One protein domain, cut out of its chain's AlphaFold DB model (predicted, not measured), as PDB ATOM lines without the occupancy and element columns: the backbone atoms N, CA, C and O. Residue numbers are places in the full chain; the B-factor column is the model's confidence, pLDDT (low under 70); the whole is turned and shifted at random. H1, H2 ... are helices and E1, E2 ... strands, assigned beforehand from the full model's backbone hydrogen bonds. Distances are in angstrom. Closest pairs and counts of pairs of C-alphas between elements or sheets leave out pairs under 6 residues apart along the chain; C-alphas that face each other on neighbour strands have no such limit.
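AT A GLANCE: This is residues 41 to 187 of the 187 residues of an uncharacterized protein of Corynebacterium ammoniagenes (UniProt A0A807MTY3). A small antiparallel sheet of three strands is covered on both faces, by H4 on one and by H3 with H5 side by side on the other. H2 packs across H3, and H1 runs out from the end of H3 as an arm whose first residues, 41 to 46, stick out. The link from H4 to E1 folds along the E1 edge. The printed part has 147 residues, with named elements in the order H1 H2 H3 H4 E1 H5 E2 E3, the sheet order E1 E3 E2, and the class mixed, helices and strands. It is compact, with a radius of gyration of the C-alphas of 15.1 A, and spans 53 by 35 by 27 A.

HOW THE PARTS SIT: H1, residues 41 to 59, touches H3, residues 77 to 95, with its residues 50 to 58 alone; the closest C-alphas, of Ala 54 and Ala 79, are 5.1 A apart, at a shallow tilt of 34 degrees, only just short of steep, the same way. H2, residues 62 to 70, touches H3 about perpendicular, at 87 degrees, with the C-alphas of Asp 66 and Tyr 87 closest at 6.5 A. H3, the hub, also touches H5, residues 145 to 155, at a shallow tilt of 22 degrees, the C-alphas of Leu 85 and Ile 152 being closest at 5.5 A. The sheet joins E1, residues 136 to 143, E2, residues 167 to 174, and E3, residues 179 to 186. E1 and E3 are antiparallel, with N 139 and O 183 3.0 A apart, within hydrogen-bond range. E2 and E3 form a hairpin, with N 171 and O 182 3.0 A apart, also within hydrogen-bond range. E1, H5 and E2 form a split strand-helix-strand unit, two strands running the same way with E3 between them, and its crossover is right-handed. Three layers result from helices on both faces: H3, at a height over the sheet of 8.7 A, and H5 on one face, and H4, residues 102 to 116, at 5.9 A on the other. H5 stands up from the sheet at 46 degrees. In all five helices every O i to N i+4 pair is within hydrogen-bond range.

IN THESE COORDINATES: H1 begins at C-alpha 41, (-34.391, 20.532, -12.723), and is 27.2 A long; H2 is 12.2 A, H3 27.5 A, H4 21.0 A and H5 15.4 A. E1 is 22.7 A, E2 24.5 A and E3 23.1 A, ending at C-alpha 186, (5.494, 19.238, -38.861).

THE WHOLE: The C-alphas of Leu 41 and Asn 163 are the two farthest apart, 54.5 A. The printed part has no cut. The links H4 to E1 and H5 to E2 are long. Residues 41, 76, 159 and 163 have pLDDT under 70.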
ATOM      1  N   LEU A  41     -34.457  19.097 -12.424       61.12
ATOM      2  CA  LEU A  41     -34.391  20.532 -12.723       61.12
ATOM      3  C   LEU A  41     -33.040  21.146 -12.325       61.12
ATOM      4  O   LEU A  41     -32.490  21.962 -13.071       61.12
ATOM      5  N   SER A  42     -32.482  20.753 -11.176       73.88
ATOM      6  CA  SER A  42     -31.146  21.181 -10.744       73.88
ATOM      7  C   SER A  42     -30.047  20.639 -11.661       73.88
ATOM      8  O   SER A  42     -29.140  21.390 -12.023       73.88
ATOM      9  N   SER A  43     -30.145  19.383 -12.101       74.19
ATOM     10  CA  SER A  43     -29.215  18.792 -13.066       74.19
ATOM     11  C   SER A  43     -29.276  19.503 -14.419       74.19
ATOM     12  O   SER A  43     -28.232  19.884 -14.944       74.19
ATOM     13  N   GLN A  44     -30.474  19.777 -14.948       77.81
ATOM     14  CA  GLN A  44     -30.628  20.545 -16.191       77.81
ATOM     15  C   GLN A  44     -30.068  21.969 -16.081       77.81
ATOM     16  O   GLN A  44     -29.403  22.442 -17.008       77.81
ATOM     17  N   ALA A  45     -30.312  22.661 -14.964       77.25
ATOM     18  CA  ALA A  45     -29.772  24.000 -14.735       77.25
ATOM     19  C   ALA A  45     -28.234  23.989 -14.680       77.25
ATOM     20  O   ALA A  45     -27.588  24.828 -15.310       77.25
ATOM     21  N   GLN A  46     -27.642  23.001 -14.001       76.75
ATOM     22  CA  GLN A  46     -26.190  22.851 -13.928       76.75
ATOM     23  C   GLN A  46     -25.575  22.543 -15.300       76.75
ATOM     24  O   GLN A  46     -24.537  23.104 -15.651       76.75
ATOM     25  N   THR A  47     -26.231  21.711 -16.115       76.50
ATOM     26  CA  THR A  47     -25.795  21.445 -17.492       76.50
ATOM     27  C   THR A  47     -25.768  22.724 -18.329       76.50
ATOM     28  O   THR A  47     -24.786  22.967 -19.028       76.50
ATOM     29  N   GLN A  48     -26.791  23.580 -18.229       77.81
ATOM     30  CA  GLN A  48     -26.814  24.848 -18.967       77.81
ATOM     31  C   GLN A  48     -25.699  25.808 -18.527       77.81
ATOM     32  O   GLN A  48     -25.072  26.439 -19.377       77.81
ATOM     33  N   ILE A  49     -25.407  25.876 -17.223       76.81
ATOM     34  CA  ILE A  49     -24.285  26.666 -16.693       76.81
ATOM     35  C   ILE A  49     -22.953  26.141 -17.238       76.81
ATOM     36  O   ILE A  49     -22.122  26.931 -17.680       76.81
ATOM     37  N   ASN A  50     -22.763  24.819 -17.268       74.31
ATOM     38  CA  ASN A  50     -21.534  24.212 -17.774       74.31
ATOM     39  C   ASN A  50     -21.333  24.485 -19.271       74.31
ATOM     40  O   ASN A  50     -20.222  24.799 -19.689       74.31
ATOM     41  N   ILE A  51     -22.406  24.423 -20.070       74.50
ATOM     42  CA  ILE A  51     -22.360  24.758 -21.502       74.50
ATOM     43  C   ILE A  51     -21.998  26.236 -21.697       74.50
ATOM     44  O   ILE A  51     -21.122  26.553 -22.500       74.50
ATOM     45  N   ALA A  52     -22.635  27.142 -20.950       77.31
ATOM     46  CA  ALA A  52     -22.358  28.574 -21.042       77.31
ATOM     47  C   ALA A  52     -20.920  28.915 -20.613       77.31
ATOM     48  O   ALA A  52     -20.247  29.701 -21.280       77.31
ATOM     49  N   ALA A  53     -20.426  28.292 -19.540       76.75
ATOM     50  CA  ALA A  53     -19.047  28.440 -19.088       76.75
ATOM     51  C   ALA A  53     -18.050  27.916 -20.131       76.75
ATOM     52  O   ALA A  53     -17.073  28.597 -20.425       76.75
ATOM     53  N   ALA A  54     -18.326  26.763 -20.747       74.75
ATOM     54  CA  ALA A  54     -17.495  26.227 -21.818       74.75
ATOM     55  C   ALA A  54     -17.426  27.180 -23.019       74.75
ATOM     56  O   ALA A  54     -16.336  27.477 -23.493       74.75
ATOM     57  N   GLN A  55     -18.562  27.734 -23.458       78.88
ATOM     58  CA  GLN A  55     -18.587  28.718 -24.545       78.88
ATOM     59  C   GLN A  55     -17.821  29.997 -24.198       78.88
ATOM     60  O   GLN A  55     -17.076  30.511 -25.033       78.88
ATOM     61  N   PHE A  56     -17.977  30.494 -22.968       82.19
ATOM     62  CA  PHE A  56     -17.233  31.655 -22.493       82.19
ATOM     63  C   PHE A  56     -15.730  31.385 -22.507       82.19
ATOM     64  O   PHE A  56     -14.996  32.145 -23.136       82.19
ATOM     65  N   ILE A  57     -15.284  30.282 -21.896       82.31
ATOM     66  CA  ILE A  57     -13.874  29.885 -21.877       82.31
ATOM     67  C   ILE A  57     -13.371  29.753 -23.312       82.31
ATOM     68  O   ILE A  57     -12.402  30.410 -23.658       82.31
ATOM     69  N   SER A  58     -14.055  29.019 -24.193       76.25
ATOM     70  CA  SER A  58     -13.656  28.888 -25.599       76.25
ATOM     71  C   SER A  58     -13.496  30.235 -26.310       76.25
ATOM     72  O   SER A  58     -12.562  30.371 -27.097       76.25
ATOM     73  N   SER A  59     -14.342  31.226 -26.000       82.25
ATOM     74  CA  SER A  59     -14.294  32.570 -26.596       82.25
ATOM     75  C   SER A  59     -13.152  33.459 -26.092       82.25
ATOM     76  O   SER A  59     -12.864  34.482 -26.717       82.25
ATOM     77  N   LEU A  60     -12.508  33.101 -24.976       83.56
ATOM     78  CA  LEU A  60     -11.378  33.868 -24.468       83.56
ATOM     79  C   LEU A  60     -10.188  33.775 -25.438       83.56
ATOM     80  O   LEU A  60      -9.938  32.711 -26.017       83.56
ATOM     81  N   PRO A  61      -9.415  34.860 -25.594       85.50
ATOM     82  CA  PRO A  61      -8.122  34.801 -26.263       85.50
ATOM     83  C   PRO A  61      -7.184  33.781 -25.596       85.50
ATOM     84  O   PRO A  61      -7.229  33.595 -24.380       85.50
ATOM     85  N   GLN A  62      -6.334  33.111 -26.380       82.62
ATOM     86  CA  GLN A  62      -5.431  32.074 -25.859       82.62
ATOM     87  C   GLN A  62      -4.412  32.625 -24.850       82.62
ATOM     88  O   GLN A  62      -4.180  32.014 -23.815       82.62
ATOM     89  N   ASP A  63      -3.903  33.833 -25.074       83.94
ATOM     90  CA  ASP A  63      -3.019  34.546 -24.146       83.94
ATOM     91  C   ASP A  63      -3.680  34.820 -22.785       83.94
ATOM     92  O   ASP A  63      -3.019  34.769 -21.746       83.94
ATOM     93  N   VAL A  64      -4.996  35.053 -22.765       84.81
ATOM     94  CA  VAL A  64      -5.760  35.223 -21.519       84.81
ATOM     95  C   VAL A  64      -5.882  33.900 -20.764       84.81
ATOM     96  O   VAL A  64      -5.781  33.883 -19.537       84.81
ATOM     97  N   LYS A  65      -6.077  32.792 -21.480       83.75
ATOM     98  CA  LYS A  65      -6.172  31.451 -20.888       83.75
ATOM     99  C   LYS A  65      -4.832  30.989 -20.323       83.75
ATOM    100  O   LYS A  65      -4.777  30.540 -19.181       83.75
ATOM    101  N   ASP A  66      -3.759  31.204 -21.082       84.81
ATOM    102  CA  ASP A  66      -2.383  30.955 -20.649       84.81
ATOM    103  C   ASP A  66      -2.055  31.746 -19.379       84.81
ATOM    104  O   ASP A  66      -1.499  31.207 -18.421       84.81
ATOM    105  N   ALA A  67      -2.434  33.029 -19.339       84.12
ATOM    106  CA  ALA A  67      -2.240  33.864 -18.162       84.12
ATOM    107  C   ALA A  67      -3.037  33.343 -16.958       84.12
ATOM    108  O   ALA A  67      -2.482  33.256 -15.864       84.12
ATOM    109  N   ALA A  68      -4.309  32.976 -17.143       81.75
ATOM    110  CA  ALA A  68      -5.137  32.434 -16.068       81.75
ATOM    111  C   ALA A  68      -4.476  31.210 -15.417       81.75
ATOM    112  O   ALA A  68      -4.308  31.188 -14.197       81.75
ATOM    113  N   HIS A  69      -4.002  30.263 -16.231       81.75
ATOM    114  CA  HIS A  69      -3.310  29.077 -15.734       81.75
ATOM    115  C   HIS A  69      -1.989  29.425 -15.033       81.75
ATOM    116  O   HIS A  69      -1.759  29.023 -13.894       81.75
ATOM    117  N   LYS A  70      -1.160  30.281 -15.648       81.56
ATOM    118  CA  LYS A  70       0.117  30.736 -15.073       81.56
ATOM    119  C   LYS A  70      -0.033  31.415 -13.706       81.56
ATOM    120  O   LYS A  70       0.876  31.339 -12.880       81.56
ATOM    121  N   TYR A  71      -1.149  32.103 -13.470       85.19
ATOM    122  CA  TYR A  71      -1.441  32.769 -12.198       85.19
ATOM    123  C   TYR A  71      -2.252  31.904 -11.219       85.19
ATOM    124  O   TYR A  71      -2.657  32.409 -10.171       85.19
ATOM    125  N   GLY A  72      -2.472  30.619 -11.524       78.75
ATOM    126  CA  GLY A  72      -3.196  29.689 -10.654       78.75
ATOM    127  C   GLY A  72      -4.690  29.998 -10.537       78.75
ATOM    128  O   GLY A  72      -5.292  29.762  -9.492       78.75
ATOM    129  N   ILE A  73      -5.286  30.590 -11.577       79.56
ATOM    130  CA  ILE A  73      -6.727  30.822 -11.649       79.56
ATOM    131  C   ILE A  73      -7.378  29.556 -12.203       79.56
ATOM    132  O   ILE A  73      -7.284  29.276 -13.399       79.56
ATOM    133  N   ASP A  74      -8.078  28.823 -11.339       74.50
ATOM    134  CA  ASP A  74      -8.825  27.636 -11.746       74.50
ATOM    135  C   ASP A  74      -9.963  28.011 -12.701       74.50
ATOM    136  O   ASP A  74     -10.920  28.708 -12.342       74.50
ATOM    137  N   LEU A  75      -9.879  27.507 -13.931       73.50
ATOM    138  CA  LEU A  75     -10.983  27.561 -14.874       73.50
ATOM    139  C   LEU A  75     -11.996  26.470 -14.485       73.50
ATOM    140  O   LEU A  75     -11.657  25.284 -14.499       73.50
ATOM    141  N   PRO A  76     -13.244  26.824 -14.131       67.75
ATOM    142  CA  PRO A  76     -14.236  25.823 -13.772       67.75
ATOM    143  C   PRO A  76     -14.624  24.991 -15.002       67.75
ATOM    144  O   PRO A  76     -14.519  25.458 -16.138       67.75
ATOM    145  N   THR A  77     -15.199  23.807 -14.762       76.75
ATOM    146  CA  THR A  77     -15.788  22.888 -15.764       76.75
ATOM    147  C   THR A  77     -14.798  22.061 -16.597       76.75
ATOM    148  O   THR A  77     -13.585  22.254 -16.556       76.75
ATOM    149  N   LEU A  78     -15.343  21.141 -17.403       74.06
ATOM    150  CA  LEU A  78     -14.598  20.316 -18.358       74.06
ATOM    151  C   LEU A  78     -13.784  21.152 -19.360       74.06
ATOM    152  O   LEU A  78     -12.688  20.753 -19.740       74.06
ATOM    153  N   ALA A  79     -14.294  22.321 -19.761       77.06
ATOM    154  CA  ALA A  79     -13.574  23.230 -20.648       77.06
ATOM    155  C   ALA A  79     -12.344  23.851 -19.968       77.06
ATOM    156  O   ALA A  79     -11.334  24.067 -20.626       77.06
ATOM    157  N   GLY A  80     -12.402  24.082 -18.653       81.88
ATOM    158  CA  GLY A  80     -11.239  24.500 -17.877       81.88
ATOM    159  C   GLY A  80     -10.169  23.414 -17.815       81.88
ATOM    160  O   GLY A  80      -9.014  23.679 -18.124       81.88
ATOM    161  N   ALA A  81     -10.564  22.165 -17.546       85.44
ATOM    162  CA  ALA A  81      -9.643  21.026 -17.584       85.44
ATOM    163  C   ALA A  81      -9.024  20.810 -18.980       85.44
ATOM    164  O   ALA A  81      -7.841  20.495 -19.088       85.44
ATOM    165  N   ALA A  82      -9.803  21.004 -20.050       89.00
ATOM    166  CA  ALA A  82      -9.302  20.952 -21.422       89.00
ATOM    167  C   ALA A  82      -8.263  22.046 -21.701       89.00
ATOM    168  O   ALA A  82      -7.294  21.813 -22.421       89.00
ATOM    169  N   GLU A  83      -8.453  23.231 -21.129       89.12
ATOM    170  CA  GLU A  83      -7.536  24.346 -21.313       89.12
ATOM    171  C   GLU A  83      -6.235  24.160 -20.527       89.12
ATOM    172  O   GLU A  83      -5.155  24.299 -21.095       89.12
ATOM    173  N   THR A  84      -6.328  23.743 -19.263       89.88
ATOM    174  CA  THR A  84      -5.159  23.355 -18.464       89.88
ATOM    175  C   THR A  84      -4.371  22.243 -19.152       89.88
ATOM    176  O   THR A  84      -3.159  22.350 -19.303       89.88
ATOM    177  N   LEU A  85      -5.049  21.206 -19.655       93.12
ATOM    178  CA  LEU A  85      -4.385  20.123 -20.377       93.12
ATOM    179  C   LEU A  85      -3.630  20.631 -21.617       93.12
ATOM    180  O   LEU A  85      -2.504  20.194 -21.868       93.12
ATOM    181  N   ARG A  86      -4.231  21.549 -22.385       95.06
ATOM    182  CA  ARG A  86      -3.577  22.170 -23.544       95.06
ATOM    183  C   ARG A  86      -2.320  22.928 -23.114       95.06
ATOM    184  O   ARG A  86      -1.272  22.727 -23.720       95.06
ATOM    185  N   TYR A  87      -2.430  23.772 -22.087       92.38
ATOM    186  CA  TYR A  87      -1.319  24.576 -21.581       92.38
ATOM    187  C   TYR A  87      -0.136  23.703 -21.150       92.38
ATOM    188  O   TYR A  87       0.979  23.911 -21.625       92.38
ATOM    189  N   GLU A  88      -0.389  22.694 -20.312       92.19
ATOM    190  CA  GLU A  88       0.665  21.812 -19.793       92.19
ATOM    191  C   GLU A  88       1.331  21.007 -20.910       92.19
ATOM    192  O   GLU A  88       2.548  20.854 -20.941       92.19
ATOM    193  N   THR A  89       0.552  20.559 -21.899       94.50
ATOM    194  CA  THR A  89       1.107  19.855 -23.064       94.50
ATOM    195  C   THR A  89       2.019  20.777 -23.874       94.50
ATOM    196  O   THR A  89       3.090  20.365 -24.310       94.50
ATOM    197  N   VAL A  90       1.631  22.045 -24.052       94.44
ATOM    198  CA  VAL A  90       2.465  23.039 -24.739       94.44
ATOM    199  C   VAL A  90       3.771  23.283 -23.984       94.44
ATOM    200  O   VAL A  90       4.820  23.260 -24.620       94.44
ATOM    201  N   GLN A  91       3.728  23.486 -22.661       91.69
ATOM    202  CA  GLN A  91       4.946  23.679 -21.861       91.69
ATOM    203  C   GLN A  91       5.873  22.466 -21.946       91.69
ATOM    204  O   GLN A  91       7.052  22.622 -22.247       91.69
ATOM    205  N   HIS A  92       5.327  21.261 -21.792       91.56
ATOM    206  CA  HIS A  92       6.108  20.030 -21.855       91.56
ATOM    207  C   HIS A  92       6.809  19.841 -23.215       91.56
ATOM    208  O   HIS A  92       7.956  19.398 -23.276       91.56
ATOM    209  N   LEU A  93       6.150  20.214 -24.320       92.38
ATOM    210  CA  LEU A  93       6.751  20.161 -25.657       92.38
ATOM    211  C   LEU A  93       7.820  21.242 -25.873       92.38
ATOM    212  O   LEU A  93       8.829  20.969 -26.525       92.38
ATOM    213  N   GLU A  94       7.635  22.442 -25.316       92.25
ATOM    214  CA  GLU A  94       8.667  23.490 -25.323       92.25
ATOM    215  C   GLU A  94       9.906  23.062 -24.518       92.25
ATOM    216  O   GLU A  94      11.029  23.230 -24.993       92.25
ATOM    217  N   GLU A  95       9.720  22.446 -23.346       90.00
ATOM    218  CA  GLU A  95      10.808  21.881 -22.529       90.00
ATOM    219  C   GLU A  95      11.548  20.745 -23.244       90.00
ATOM    220  O   GLU A  95      12.773  20.650 -23.163       90.00
ATOM    221  N   ALA A  96      10.821  19.929 -24.013       88.62
ATOM    222  CA  ALA A  96      11.401  18.902 -24.874       88.62
ATOM    223  C   ALA A  96      12.161  19.476 -26.093       88.62
ATOM    224  O   ALA A  96      12.823  18.723 -26.811       88.62
ATOM    225  N   GLY A  97      12.102  20.795 -26.320       91.31
ATOM    226  CA  GLY A  97      12.846  21.513 -27.358       91.31
ATOM    227  C   GLY A  97      12.055  21.822 -28.633       91.31
ATOM    228  O   GLY A  97      12.618  22.409 -29.559       91.31
ATOM    229  N   HIS A  98      10.771  21.458 -28.714       93.19
ATOM    230  CA  HIS A  98       9.931  21.787 -29.868       93.19
ATOM    231  C   HIS A  98       9.591  23.283 -29.911       93.19
ATOM    232  O   HIS A  98       9.628  23.991 -28.907       93.19
ATOM    233  N   THR A  99       9.236  23.787 -31.095       94.62
ATOM    234  CA  THR A  99       8.886  25.206 -31.290       94.62
ATOM    235  C   THR A  99       7.440  25.343 -31.752       94.62
ATOM    236  O   THR A  99       7.017  24.630 -32.659       94.62
ATOM    237  N   LYS A 100       6.670  26.267 -31.166       95.25
ATOM    238  CA  LYS A 100       5.291  26.524 -31.618       95.25
ATOM    239  C   LYS A 100       5.288  26.971 -33.077       95.25
ATOM    240  O   LYS A 100       6.045  27.866 -33.453       95.25
ATOM    241  N   ASP A 101       4.391  26.397 -33.868       96.81
ATOM    242  CA  ASP A 101       4.191  26.760 -35.265       96.81
ATOM    243  C   ASP A 101       2.710  27.038 -35.557       96.81
ATOM    244  O   ASP A 101       1.818  26.292 -35.157       96.81
ATOM    245  N   ASN A 102       2.432  28.123 -36.285       94.94
ATOM    246  CA  ASN A 102       1.059  28.554 -36.569       94.94
ATOM    247  C   ASN A 102       0.311  27.595 -37.512       94.94
ATOM    248  O   ASN A 102      -0.905  27.428 -37.387       94.94
ATOM    249  N   THR A 103       1.016  26.964 -38.453       94.31
ATOM    250  CA  THR A 103       0.447  25.975 -39.381       94.31
ATOM    251  C   THR A 103       0.103  24.695 -38.632       94.31
ATOM    252  O   THR A 103      -0.997  24.153 -38.787       94.31
ATOM    253  N   ALA A 104       1.019  24.248 -37.773       96.31
ATOM    254  CA  ALA A 104       0.791  23.105 -36.904       96.31
ATOM    255  C   ALA A 104      -0.369  23.369 -35.932       96.31
ATOM    256  O   ALA A 104      -1.272  22.542 -35.814       96.31
ATOM    257  N   GLN A 105      -0.421  24.557 -35.320       96.69
ATOM    258  CA  GLN A 105      -1.506  24.973 -34.426       96.69
ATOM    259  C   GLN A 105      -2.864  24.995 -35.131       96.69
ATOM    260  O   GLN A 105      -3.855  24.509 -34.584       96.69
ATOM    261  N   SER A 106      -2.925  25.534 -36.352       95.50
ATOM    262  CA  SER A 106      -4.165  25.551 -37.132       95.50
ATOM    263  C   SER A 106      -4.643  24.136 -37.468       95.50
ATOM    264  O   SER A 106      -5.841  23.865 -37.391       95.50
ATOM    265  N   THR A 107      -3.716  23.226 -37.775       96.38
ATOM    266  CA  THR A 107      -4.027  21.816 -38.052       96.38
ATOM    267  C   THR A 107      -4.514  21.098 -36.795       96.38
ATOM    268  O   THR A 107      -5.559  20.452 -36.834       96.38
ATOM    269  N   ALA A 108      -3.829  21.281 -35.663       97.06
ATOM    270  CA  ALA A 108      -4.252  20.733 -34.378       97.06
ATOM    271  C   ALA A 108      -5.669  21.201 -34.004       97.06
ATOM    272  O   ALA A 108      -6.493  20.390 -33.583       97.06
ATOM    273  N   GLN A 109      -6.001  22.481 -34.222       96.19
ATOM    274  CA  GLN A 109      -7.356  22.983 -33.971       96.19
ATOM    275  C   GLN A 109      -8.396  22.289 -34.856       96.19
ATOM    276  O   GLN A 109      -9.411  21.824 -34.345       96.19
ATOM    277  N   GLN A 110      -8.125  22.153 -36.159       96.12
ATOM    278  CA  GLN A 110      -9.026  21.438 -37.071       96.12
ATOM    279  C   GLN A 110      -9.245  19.988 -36.626       96.12
ATOM    280  O   GLN A 110     -10.373  19.507 -36.630       96.12
ATOM    281  N   TRP A 111      -8.185  19.310 -36.186       97.25
ATOM    282  CA  TRP A 111      -8.246  17.938 -35.682       97.25
ATOM    283  C   TRP A 111      -9.083  17.818 -34.403       97.25
ATOM    284  O   TRP A 111      -9.928  16.925 -34.298       97.25
ATOM    285  N   ALA A 112      -8.901  18.732 -33.446       96.38
ATOM    286  CA  ALA A 112      -9.701  18.772 -32.225       96.38
ATOM    287  C   ALA A 112     -11.191  19.022 -32.535       96.38
ATOM    288  O   ALA A 112     -12.062  18.331 -32.000       96.38
ATOM    289  N   ASP A 113     -11.489  19.941 -33.458       95.12
ATOM    290  CA  ASP A 113     -12.858  20.250 -33.882       95.12
ATOM    291  C   ASP A 113     -13.505  19.082 -34.652       95.12
ATOM    292  O   ASP A 113     -14.681  18.773 -34.446       95.12
ATOM    293  N   GLU A 114     -12.750  18.388 -35.514       95.31
ATOM    294  CA  GLU A 114     -13.191  17.159 -36.191       95.31
ATOM    295  C   GLU A 114     -13.581  16.077 -35.178       95.31
ATOM    296  O   GLU A 114     -14.624  15.430 -35.324       95.31
ATOM    297  N   ALA A 115     -12.771  15.906 -34.134       95.69
ATOM    298  CA  ALA A 115     -13.022  14.944 -33.073       95.69
ATOM    299  C   ALA A 115     -14.263  15.292 -32.241       95.69
ATOM    300  O   ALA A 115     -15.129  14.433 -32.063       95.69
ATOM    301  N   ALA A 116     -14.401  16.549 -31.809       93.12
ATOM    302  CA  ALA A 116     -15.583  17.016 -31.083       93.12
ATOM    303  C   ALA A 116     -16.866  16.936 -31.930       93.12
ATOM    304  O   ALA A 116     -17.952  16.708 -31.398       93.12
ATOM    305  N   ALA A 117     -16.748  17.052 -33.256       93.62
ATOM    306  CA  ALA A 117     -17.848  16.848 -34.195       93.62
ATOM    307  C   ALA A 117     -18.148  15.364 -34.502       93.62
ATOM    308  O   ALA A 117     -19.031  15.083 -35.314       93.62
ATOM    309  N   GLY A 118     -17.421  14.413 -33.901       94.44
ATOM    310  CA  GLY A 118     -17.622  12.974 -34.101       94.44
ATOM    311  C   GLY A 118     -17.162  12.448 -35.464       94.44
ATOM    312  O   GLY A 118     -17.639  11.404 -35.905       94.44
ATOM    313  N   LYS A 119     -16.264  13.165 -36.152       95.00
ATOM    314  CA  LYS A 119     -15.751  12.791 -37.485       95.00
ATOM    315  C   LYS A 119     -14.506  11.903 -37.433       95.00
ATOM    316  O   LYS A 119     -14.117  11.344 -38.453       95.00
ATOM    317  N   VAL A 120     -13.889  11.781 -36.261       95.69
ATOM    318  CA  VAL A 120     -12.665  11.006 -36.038       95.69
ATOM    319  C   VAL A 120     -13.020   9.636 -35.472       95.69
ATOM    320  O   VAL A 120     -13.807   9.524 -34.529       95.69
ATOM    321  N   SER A 121     -12.423   8.591 -36.043       94.44
ATOM    322  CA  SER A 121     -12.474   7.241 -35.476       94.44
ATOM    323  C   SER A 121     -11.375   7.078 -34.433       94.44
ATOM    324  O   SER A 121     -10.262   7.558 -34.631       94.44
ATOM    325  N   PHE A 122     -11.701   6.405 -33.331       94.75
ATOM    326  CA  PHE A 122     -10.782   6.190 -32.220       94.75
ATOM    327  C   PHE A 122     -10.576   4.698 -31.981       94.75
ATOM    328  O   PHE A 122     -11.549   3.959 -31.819       94.75
ATOM    329  N   GLU A 123      -9.315   4.299 -31.881       93.56
ATOM    330  CA  GLU A 123      -8.875   2.976 -31.448       93.56
ATOM    331  C   GLU A 123      -8.127   3.155 -30.122       93.56
ATOM    332  O   GLU A 123      -7.226   3.982 -30.018       93.56
ATOM    333  N   ASP A 124      -8.584   2.478 -29.064       91.00
ATOM    334  CA  ASP A 124      -8.041   2.607 -27.699       91.00
ATOM    335  C   ASP A 124      -7.911   4.055 -27.178       91.00
ATOM    336  O   ASP A 124      -7.053   4.387 -26.363       91.00
ATOM    337  N   GLY A 125      -8.808   4.941 -27.627       90.12
ATOM    338  CA  GLY A 125      -8.825   6.353 -27.233       90.12
ATOM    339  C   GLY A 125      -7.881   7.250 -28.035       90.12
ATOM    340  O   GLY A 125      -7.819   8.446 -27.753       90.12
ATOM    341  N   VAL A 126      -7.211   6.713 -29.056       95.25
ATOM    342  CA  VAL A 126      -6.338   7.453 -29.973       95.25
ATOM    343  C   VAL A 126      -6.983   7.513 -31.356       95.25
ATOM    344  O   VAL A 126      -7.500   6.522 -31.862       95.25
ATOM    345  N   GLY A 127      -6.985   8.695 -31.957       94.88
ATOM    346  CA  GLY A 127      -7.453   8.929 -33.316       94.88
ATOM    347  C   GLY A 127      -6.471   9.795 -34.094       94.88
ATOM    348  O   GLY A 127      -5.515  10.336 -33.538       94.88
ATOM    349  N   HIS A 128      -6.733   9.958 -35.385       92.94
ATOM    350  CA  HIS A 128      -5.956  10.826 -36.266       92.94
ATOM    351  C   HIS A 128      -6.903  11.725 -37.054       92.94
ATOM    352  O   HIS A 128      -7.955  11.272 -37.517       92.94
ATOM    353  N   GLY A 129      -6.542  13.000 -37.183       86.69
ATOM    354  CA  GLY A 129      -7.288  13.926 -38.023       86.69
ATOM    355  C   GLY A 129      -6.972  13.712 -39.497       86.69
ATOM    356  O   GLY A 129      -5.990  13.062 -39.861       86.69
ATOM    357  N   THR A 130      -7.828  14.251 -40.360       87.00
ATOM    358  CA  THR A 130      -7.683  14.068 -41.816       87.00
ATOM    359  C   THR A 130      -6.984  15.240 -42.500       87.00
ATOM    360  O   THR A 130      -6.349  15.065 -43.543       87.00
ATOM    361  N   ALA A 131      -7.061  16.435 -41.913       85.69
ATOM    362  CA  ALA A 131      -6.420  17.629 -42.446       85.69
ATOM    363  C   ALA A 131      -4.886  17.531 -42.397       85.69
ATOM    364  O   ALA A 131      -4.326  17.142 -41.377       85.69
ATOM    365  N   ASN A 132      -4.207  17.934 -43.478       85.69
ATOM    366  CA  ASN A 132      -2.743  18.063 -43.559       85.69
ATOM    367  C   ASN A 132      -1.948  16.817 -43.115       85.69
ATOM    368  O   ASN A 132      -0.801  16.939 -42.686       85.69
ATOM    369  N   ALA A 133      -2.522  15.617 -43.254       83.75
ATOM    370  CA  ALA A 133      -1.855  14.360 -42.901       83.75
ATOM    371  C   ALA A 133      -0.575  14.089 -43.726       83.75
ATOM    372  O   ALA A 133       0.224  13.233 -43.362       83.75
ATOM    373  N   ASP A 134      -0.356  14.813 -44.831       88.56
ATOM    374  CA  ASP A 134       0.878  14.786 -45.627       88.56
ATOM    375  C   ASP A 134       1.965  15.760 -45.130       88.56
ATOM    376  O   ASP A 134       3.114  15.673 -45.563       88.56
ATOM    377  N   LYS A 135       1.616  16.714 -44.256       89.19
ATOM    378  CA  LYS A 135       2.507  17.799 -43.796       89.19
ATOM    379  C   LYS A 135       3.206  17.514 -42.476       89.19
ATOM    380  O   LYS A 135       4.097  18.267 -42.093       89.19
ATOM    381  N   GLY A 136       2.786  16.470 -41.782       91.12
ATOM    382  CA  GLY A 136       3.235  16.199 -40.435       91.12
ATOM    383  C   GLY A 136       2.644  14.917 -39.886       91.12
ATOM    384  O   GLY A 136       1.938  14.180 -40.576       91.12
ATOM    385  N   THR A 137       2.927  14.675 -38.618       92.81
ATOM    386  CA  THR A 137       2.422  13.535 -37.860       92.81
ATOM    387  C   THR A 137       1.805  14.019 -36.558       92.81
ATOM    388  O   THR A 137       2.014  15.151 -36.130       92.81
ATOM    389  N   GLY A 138       0.993  13.180 -35.929       93.62
ATOM    390  CA  GLY A 138       0.318  13.572 -34.705       93.62
ATOM    391  C   GLY A 138      -0.778  12.605 -34.312       93.62
ATOM    392  O   GLY A 138      -1.053  11.625 -35.012       93.62
ATOM    393  N   ALA A 139      -1.436  12.921 -33.207       96.19
ATOM    394  CA  ALA A 139      -2.528  12.130 -32.673       96.19
ATOM    395  C   ALA A 139      -3.585  13.016 -32.013       96.19
ATOM    396  O   ALA A 139      -3.328  14.149 -31.605       96.19
ATOM    397  N   ILE A 140      -4.784  12.459 -31.895       97.69
ATOM    398  CA  ILE A 140      -5.885  13.015 -31.124       97.69
ATOM    399  C   ILE A 140      -6.185  12.036 -29.995       97.69
ATOM    400  O   ILE A 140      -6.516  10.880 -30.254       97.69
ATOM    401  N   LEU A 141      -6.108  12.487 -28.747       97.38
ATOM    402  CA  LEU A 141      -6.512  11.689 -27.594       97.38
ATOM    403  C   LEU A 141      -7.940  12.048 -27.197       97.38
ATOM    404  O   LEU A 141      -8.264  13.221 -27.009       97.38
ATOM    405  N   LYS A 142      -8.780  11.027 -27.024       97.12
ATOM    406  CA  LYS A 142     -10.128  11.141 -26.465       97.12
ATOM    407  C   LYS A 142     -10.098  10.781 -24.987       97.12
ATOM    408  O   LYS A 142      -9.976   9.612 -24.627       97.12
ATOM    409  N   LEU A 143     -10.257  11.785 -24.135       95.56
ATOM    410  CA  LEU A 143     -10.095  11.657 -22.693       95.56
ATOM    411  C   LEU A 143     -11.408  11.958 -21.972       95.56
ATOM    412  O   LEU A 143     -12.117  12.912 -22.286       95.56
ATOM    413  N   THR A 144     -11.736  11.155 -20.968       92.62
ATOM    414  CA  THR A 144     -12.676  11.581 -19.924       92.62
ATOM    415  C   THR A 144     -12.055  12.701 -19.090       92.62
ATOM    416  O   THR A 144     -10.840  12.894 -19.090       92.62
ATOM    417  N   GLU A 145     -12.874  13.407 -18.315       86.69
ATOM    418  CA  GLU A 145     -12.392  14.441 -17.394       86.69
ATOM    419  C   GLU A 145     -11.314  13.919 -16.427       86.69
ATOM    420  O   GLU A 145     -10.312  14.590 -16.181       86.69
ATOM    421  N   GLN A 146     -11.484  12.694 -15.915       89.69
ATOM    422  CA  GLN A 146     -10.497  12.080 -15.030       89.69
ATOM    423  C   GLN A 146      -9.189  11.772 -15.763       89.69
ATOM    424  O   GLN A 146      -8.124  12.106 -15.262       89.69
ATOM    425  N   GLN A 147      -9.257  11.213 -16.973       94.06
ATOM    426  CA  GLN A 147      -8.058  10.934 -17.769       94.06
ATOM    427  C   GLN A 147      -7.317  12.215 -18.177       94.06
ATOM    428  O   GLN A 147      -6.091  12.214 -18.242       94.06
ATOM    429  N   ALA A 148      -8.038  13.313 -18.425       91.62
ATOM    430  CA  ALA A 148      -7.428  14.617 -18.675       91.62
ATOM    431  C   ALA A 148      -6.644  15.104 -17.446       91.62
ATOM    432  O   ALA A 148      -5.490  15.501 -17.585       91.62
ATOM    433  N   ARG A 149      -7.222  14.993 -16.241       88.06
ATOM    434  CA  ARG A 149      -6.523  15.296 -14.979       88.06
ATOM    435  C   ARG A 149      -5.307  14.407 -14.743       88.06
ATOM    436  O   ARG A 149      -4.253  14.903 -14.363       88.06
ATOM    437  N   ASP A 150      -5.439  13.107 -14.982       91.44
ATOM    438  CA  ASP A 150      -4.330  12.168 -14.813       91.44
ATOM    439  C   ASP A 150      -3.177  12.504 -15.772       91.44
ATOM    440  O   ASP A 150      -2.010  12.447 -15.383       91.44
ATOM    441  N   ARG A 151      -3.498  12.925 -17.005       92.25
ATOM    442  CA  ARG A 151      -2.509  13.400 -17.980       92.25
ATOM    443  C   ARG A 151      -1.864  14.719 -17.554       92.25
ATOM    444  O   ARG A 151      -0.649  14.816 -17.650       92.25
ATOM    445  N   ILE A 152      -2.631  15.684 -17.043       90.25
ATOM    446  CA  ILE A 152      -2.097  16.935 -16.468       90.25
ATOM    447  C   ILE A 152      -1.063  16.626 -15.377       90.25
ATOM    448  O   ILE A 152       0.060  17.106 -15.439       90.25
ATOM    449  N   ASN A 153      -1.391  15.735 -14.437       87.50
ATOM    450  CA  ASN A 153      -0.461  15.333 -13.375       87.50
ATOM    451  C   ASN A 153       0.781  14.600 -13.907       87.50
ATOM    452  O   ASN A 153       1.833  14.601 -13.273       87.50
ATOM    453  N   TRP A 154       0.664  13.905 -15.040       88.56
ATOM    454  CA  TRP A 154       1.808  13.268 -15.687       88.56
ATOM    455  C   TRP A 154       2.726  14.287 -16.376       88.56
ATOM    456  O   TRP A 154       3.935  14.066 -16.390       88.56
ATOM    457  N   LEU A 155       2.160  15.380 -16.900       89.19
ATOM    458  CA  LEU A 155       2.882  16.473 -17.563       89.19
ATOM    459  C   LEU A 155       3.686  17.352 -16.590       89.19
ATOM    460  O   LEU A 155       4.625  17.994 -17.036       89.19
ATOM    461  N   ASP A 156       3.414  17.293 -15.279       80.88
ATOM    462  CA  ASP A 156       4.194  17.936 -14.194       80.88
ATOM    463  C   ASP A 156       5.615  17.341 -14.007       80.88
ATOM    464  O   ASP A 156       6.261  17.455 -12.968       80.88
ATOM    465  N   ARG A 157       6.114  16.622 -15.012       78.06
ATOM    466  CA  ARG A 157       7.457  16.043 -15.060       78.06
ATOM    467  C   ARG A 157       8.237  16.770 -16.140       78.06
ATOM    468  O   ARG A 157       7.671  17.058 -17.191       78.06
ATOM    469  N   GLU A 158       9.535  16.971 -15.917       72.44
ATOM    470  CA  GLU A 158      10.409  17.579 -16.927       72.44
ATOM    471  C   GLU A 158      10.270  16.860 -18.278       72.44
ATOM    472  O   GLU A 158      10.327  15.623 -18.355       72.44
ATOM    473  N   GLY A 159      10.086  17.653 -19.338       64.88
ATOM    474  CA  GLY A 159      10.096  17.170 -20.714       64.88
ATOM    475  C   GLY A 159      11.388  16.423 -21.031       64.88
ATOM    476  O   GLY A 159      12.486  16.951 -20.857       64.88
ATOM    477  N   ASN A 160      11.279  15.188 -21.526       71.62
ATOM    478  CA  ASN A 160      12.452  14.487 -22.041       71.62
ATOM    479  C   ASN A 160      12.925  15.201 -23.318       71.62
ATOM    480  O   ASN A 160      12.136  15.293 -24.262       71.62
ATOM    481  N   PRO A 161      14.188  15.661 -23.394       73.50
ATOM    482  CA  PRO A 161      14.692  16.352 -24.575       73.50
ATOM    483  C   PRO A 161      14.551  15.481 -25.826       73.50
ATOM    484  O   PRO A 161      14.989  14.325 -25.838       73.50
ATOM    485  N   HIS A 162      13.957  16.036 -26.881       72.19
ATOM    486  CA  HIS A 162      13.825  15.353 -28.161       72.19
ATOM    487  C   HIS A 162      15.061  15.615 -29.032       72.19
ATOM    488  O   HIS A 162      15.526  16.747 -29.156       72.19
ATOM    489  N   ASN A 163      15.601  14.570 -29.666       69.56
ATOM    490  CA  ASN A 163      16.803  14.692 -30.507       69.56
ATOM    491  C   ASN A 163      16.538  15.438 -31.827       69.56
ATOM    492  O   ASN A 163      17.467  15.942 -32.453       69.56
ATOM    493  N   GLU A 164      15.273  15.499 -32.244       78.75
ATOM    494  CA  GLU A 164      14.809  16.125 -33.485       78.75
ATOM    495  C   GLU A 164      13.629  17.056 -33.164       78.75
ATOM    496  O   GLU A 164      12.474  16.631 -33.226       78.75
ATOM    497  N   PRO A 165      13.887  18.292 -32.710       83.19
ATOM    498  CA  PRO A 165      12.829  19.245 -32.413       83.19
ATOM    499  C   PRO A 165      12.151  19.725 -33.702       83.19
ATOM    500  O   PRO A 165      12.807  20.135 -34.659       83.19
ATOM    501  N   THR A 166      10.822  19.702 -33.701       91.88
ATOM    502  CA  THR A 166       9.966  20.081 -34.837       91.88
ATOM    503  C   THR A 166       8.989  21.195 -34.470       91.88
ATOM    504  O   THR A 166       8.743  21.476 -33.291       91.88
ATOM    505  N   GLY A 167       8.430  21.844 -35.495       95.06
ATOM    506  CA  GLY A 167       7.337  22.800 -35.334       95.06
ATOM    507  C   GLY A 167       6.055  22.090 -34.900       95.06
ATOM    508  O   GLY A 167       5.658  21.127 -35.557       95.06
ATOM    509  N   PHE A 168       5.402  22.544 -33.830       96.69
ATOM    510  CA  PHE A 168       4.242  21.855 -33.258       96.69
ATOM    511  C   PHE A 168       3.035  22.761 -33.009       96.69
ATOM    512  O   PHE A 168       3.146  23.985 -32.904       96.69
ATOM    513  N   GLY A 169       1.872  22.125 -32.884       96.81
ATOM    514  CA  GLY A 169       0.616  22.731 -32.470       96.81
ATOM    515  C   GLY A 169      -0.155  21.817 -31.527       96.81
ATOM    516  O   GLY A 169      -0.156  20.598 -31.705       96.81
ATOM    517  N   VAL A 170      -0.828  22.416 -30.543       97.31
ATOM    518  CA  VAL A 170      -1.680  21.698 -29.587       97.31
ATOM    519  C   VAL A 170      -3.002  22.426 -29.453       97.31
ATOM    520  O   VAL A 170      -3.045  23.619 -29.142       97.31
ATOM    521  N   ALA A 171      -4.098  21.707 -29.644       96.38
ATOM    522  CA  ALA A 171      -5.429  22.259 -29.470       96.38
ATOM    523  C   ALA A 171      -6.326  21.295 -28.712       96.38
ATOM    524  O   ALA A 171      -6.133  20.079 -28.749       96.38
ATOM    525  N   THR A 172      -7.329  21.853 -28.045       95.56
ATOM    526  CA  THR A 172      -8.349  21.073 -27.361       95.56
ATOM    527  C   THR A 172      -9.745  21.474 -27.803       95.56
ATOM    528  O   THR A 172     -10.008  22.618 -28.173       95.56
ATOM    529  N   ALA A 173     -10.648  20.501 -27.768       92.62
ATOM    530  CA  ALA A 173     -12.075  20.685 -27.978       92.62
ATOM    531  C   ALA A 173     -12.853  19.741 -27.054       92.62
ATOM    532  O   ALA A 173     -12.308  18.779 -26.512       92.62
ATOM    533  N   THR A 174     -14.143  20.004 -26.863       90.50
ATOM    534  CA  THR A 174     -15.012  19.151 -26.050       90.50
ATOM    535  C   THR A 174     -16.391  19.011 -26.682       90.50
ATOM    536  O   THR A 174     -16.915  19.961 -27.258       90.50
ATOM    537  N   ASP A 175     -16.986  17.826 -26.549       87.62
ATOM    538  CA  ASP A 175     -18.391  17.551 -26.882       87.62
ATOM    539  C   ASP A 175     -19.311  17.615 -25.642       87.62
ATOM    540  O   ASP A 175     -20.475  17.220 -25.694       87.62
ATOM    541  N   GLY A 176     -18.782  18.083 -24.504       83.88
ATOM    542  CA  GLY A 176     -19.457  18.100 -23.205       83.88
ATOM    543  C   GLY A 176     -19.327  16.803 -22.399       83.88
ATOM    544  O   GLY A 176     -19.678  16.794 -21.220       83.88
ATOM    545  N   LYS A 177     -18.799  15.724 -22.991       88.94
ATOM    546  CA  LYS A 177     -18.551  14.436 -22.322       88.94
ATOM    547  C   LYS A 177     -17.068  14.075 -22.277       88.94
ATOM    548  O   LYS A 177     -16.599  13.520 -21.283       88.94
ATOM    549  N   TYR A 178     -16.346  14.367 -23.349       93.44
ATOM    550  CA  TYR A 178     -14.928  14.088 -23.502       93.44
ATOM    551  C   TYR A 178     -14.152  15.377 -23.778       93.44
ATOM    552  O   TYR A 178     -14.683  16.351 -24.321       93.44
ATOM    553  N   VAL A 179     -12.878  15.360 -23.399       94.56
ATOM    554  CA  VAL A 179     -11.853  16.289 -23.866       94.56
ATOM    555  C   VAL A 179     -11.116  15.610 -25.010       94.56
ATOM    556  O   VAL A 179     -10.626  14.490 -24.864       94.56
ATOM    557  N   TYR A 180     -11.033  16.293 -26.140       96.38
ATOM    558  CA  TYR A 180     -10.221  15.898 -27.279       96.38
ATOM    559  C   TYR A 180      -8.997  16.798 -27.298       96.38
ATOM    560  O   TYR A 180      -9.155  18.006 -27.447       96.38
ATOM    561  N   ILE A 181      -7.806  16.232 -27.122       97.62
ATOM    562  CA  ILE A 181      -6.545  16.956 -27.313       97.62
ATOM    563  C   ILE A 181      -5.885  16.466 -28.592       97.62
ATOM    564  O   ILE A 181      -5.673  15.269 -28.756       97.62
ATOM    565  N   ALA A 182      -5.601  17.391 -29.500       97.62
ATOM    566  CA  ALA A 182      -4.891  17.134 -30.738       97.62
ATOM    567  C   ALA A 182      -3.479  17.710 -30.640       97.62
ATOM    568  O   ALA A 182      -3.308  18.890 -30.331       97.62
ATOM    569  N   GLU A 183      -2.492  16.874 -30.941       96.62
ATOM    570  CA  GLU A 183      -1.079  17.228 -31.043       96.62
ATOM    571  C   GLU A 183      -0.647  16.984 -32.491       96.62
ATOM    572  O   GLU A 183      -0.871  15.896 -33.031       96.62
ATOM    573  N   PHE A 184      -0.058  17.993 -33.129       96.75
ATOM    574  CA  PHE A 184       0.422  17.907 -34.506       96.75
ATOM    575  C   PHE A 184       1.842  18.460 -34.615       96.75
ATOM    576  O   PHE A 184       2.126  19.548 -34.117       96.75
ATOM    577  N   PHE A 185       2.701  17.727 -35.312       95.19
ATOM    578  CA  PHE A 185       4.116  18.014 -35.510       95.19
ATOM    579  C   PHE A 185       4.417  18.048 -37.004       95.19
ATOM    580  O   PHE A 185       4.097  17.103 -37.721       95.19
ATOM    581  N   LEU A 186       5.034  19.126 -37.478       93.88
ATOM    582  CA  LEU A 186       5.494  19.238 -38.861       93.88
ATOM    583  C   LEU A 186       6.666  18.288 -39.133       93.88
ATOM    584  O   LEU A 186       7.469  18.016 -38.238       93.88
ATOM    585  N   ASN A 187       6.740  17.818 -40.379       87.81
ATOM    586  CA  ASN A 187       7.884  17.066 -40.904       87.81
ATOM    587  C   ASN A 187       9.114  17.955 -41.135       87.81
ATOM    588  O   ASN A 187       8.930  19.161 -41.429       87.81
TER     589      ASN A 187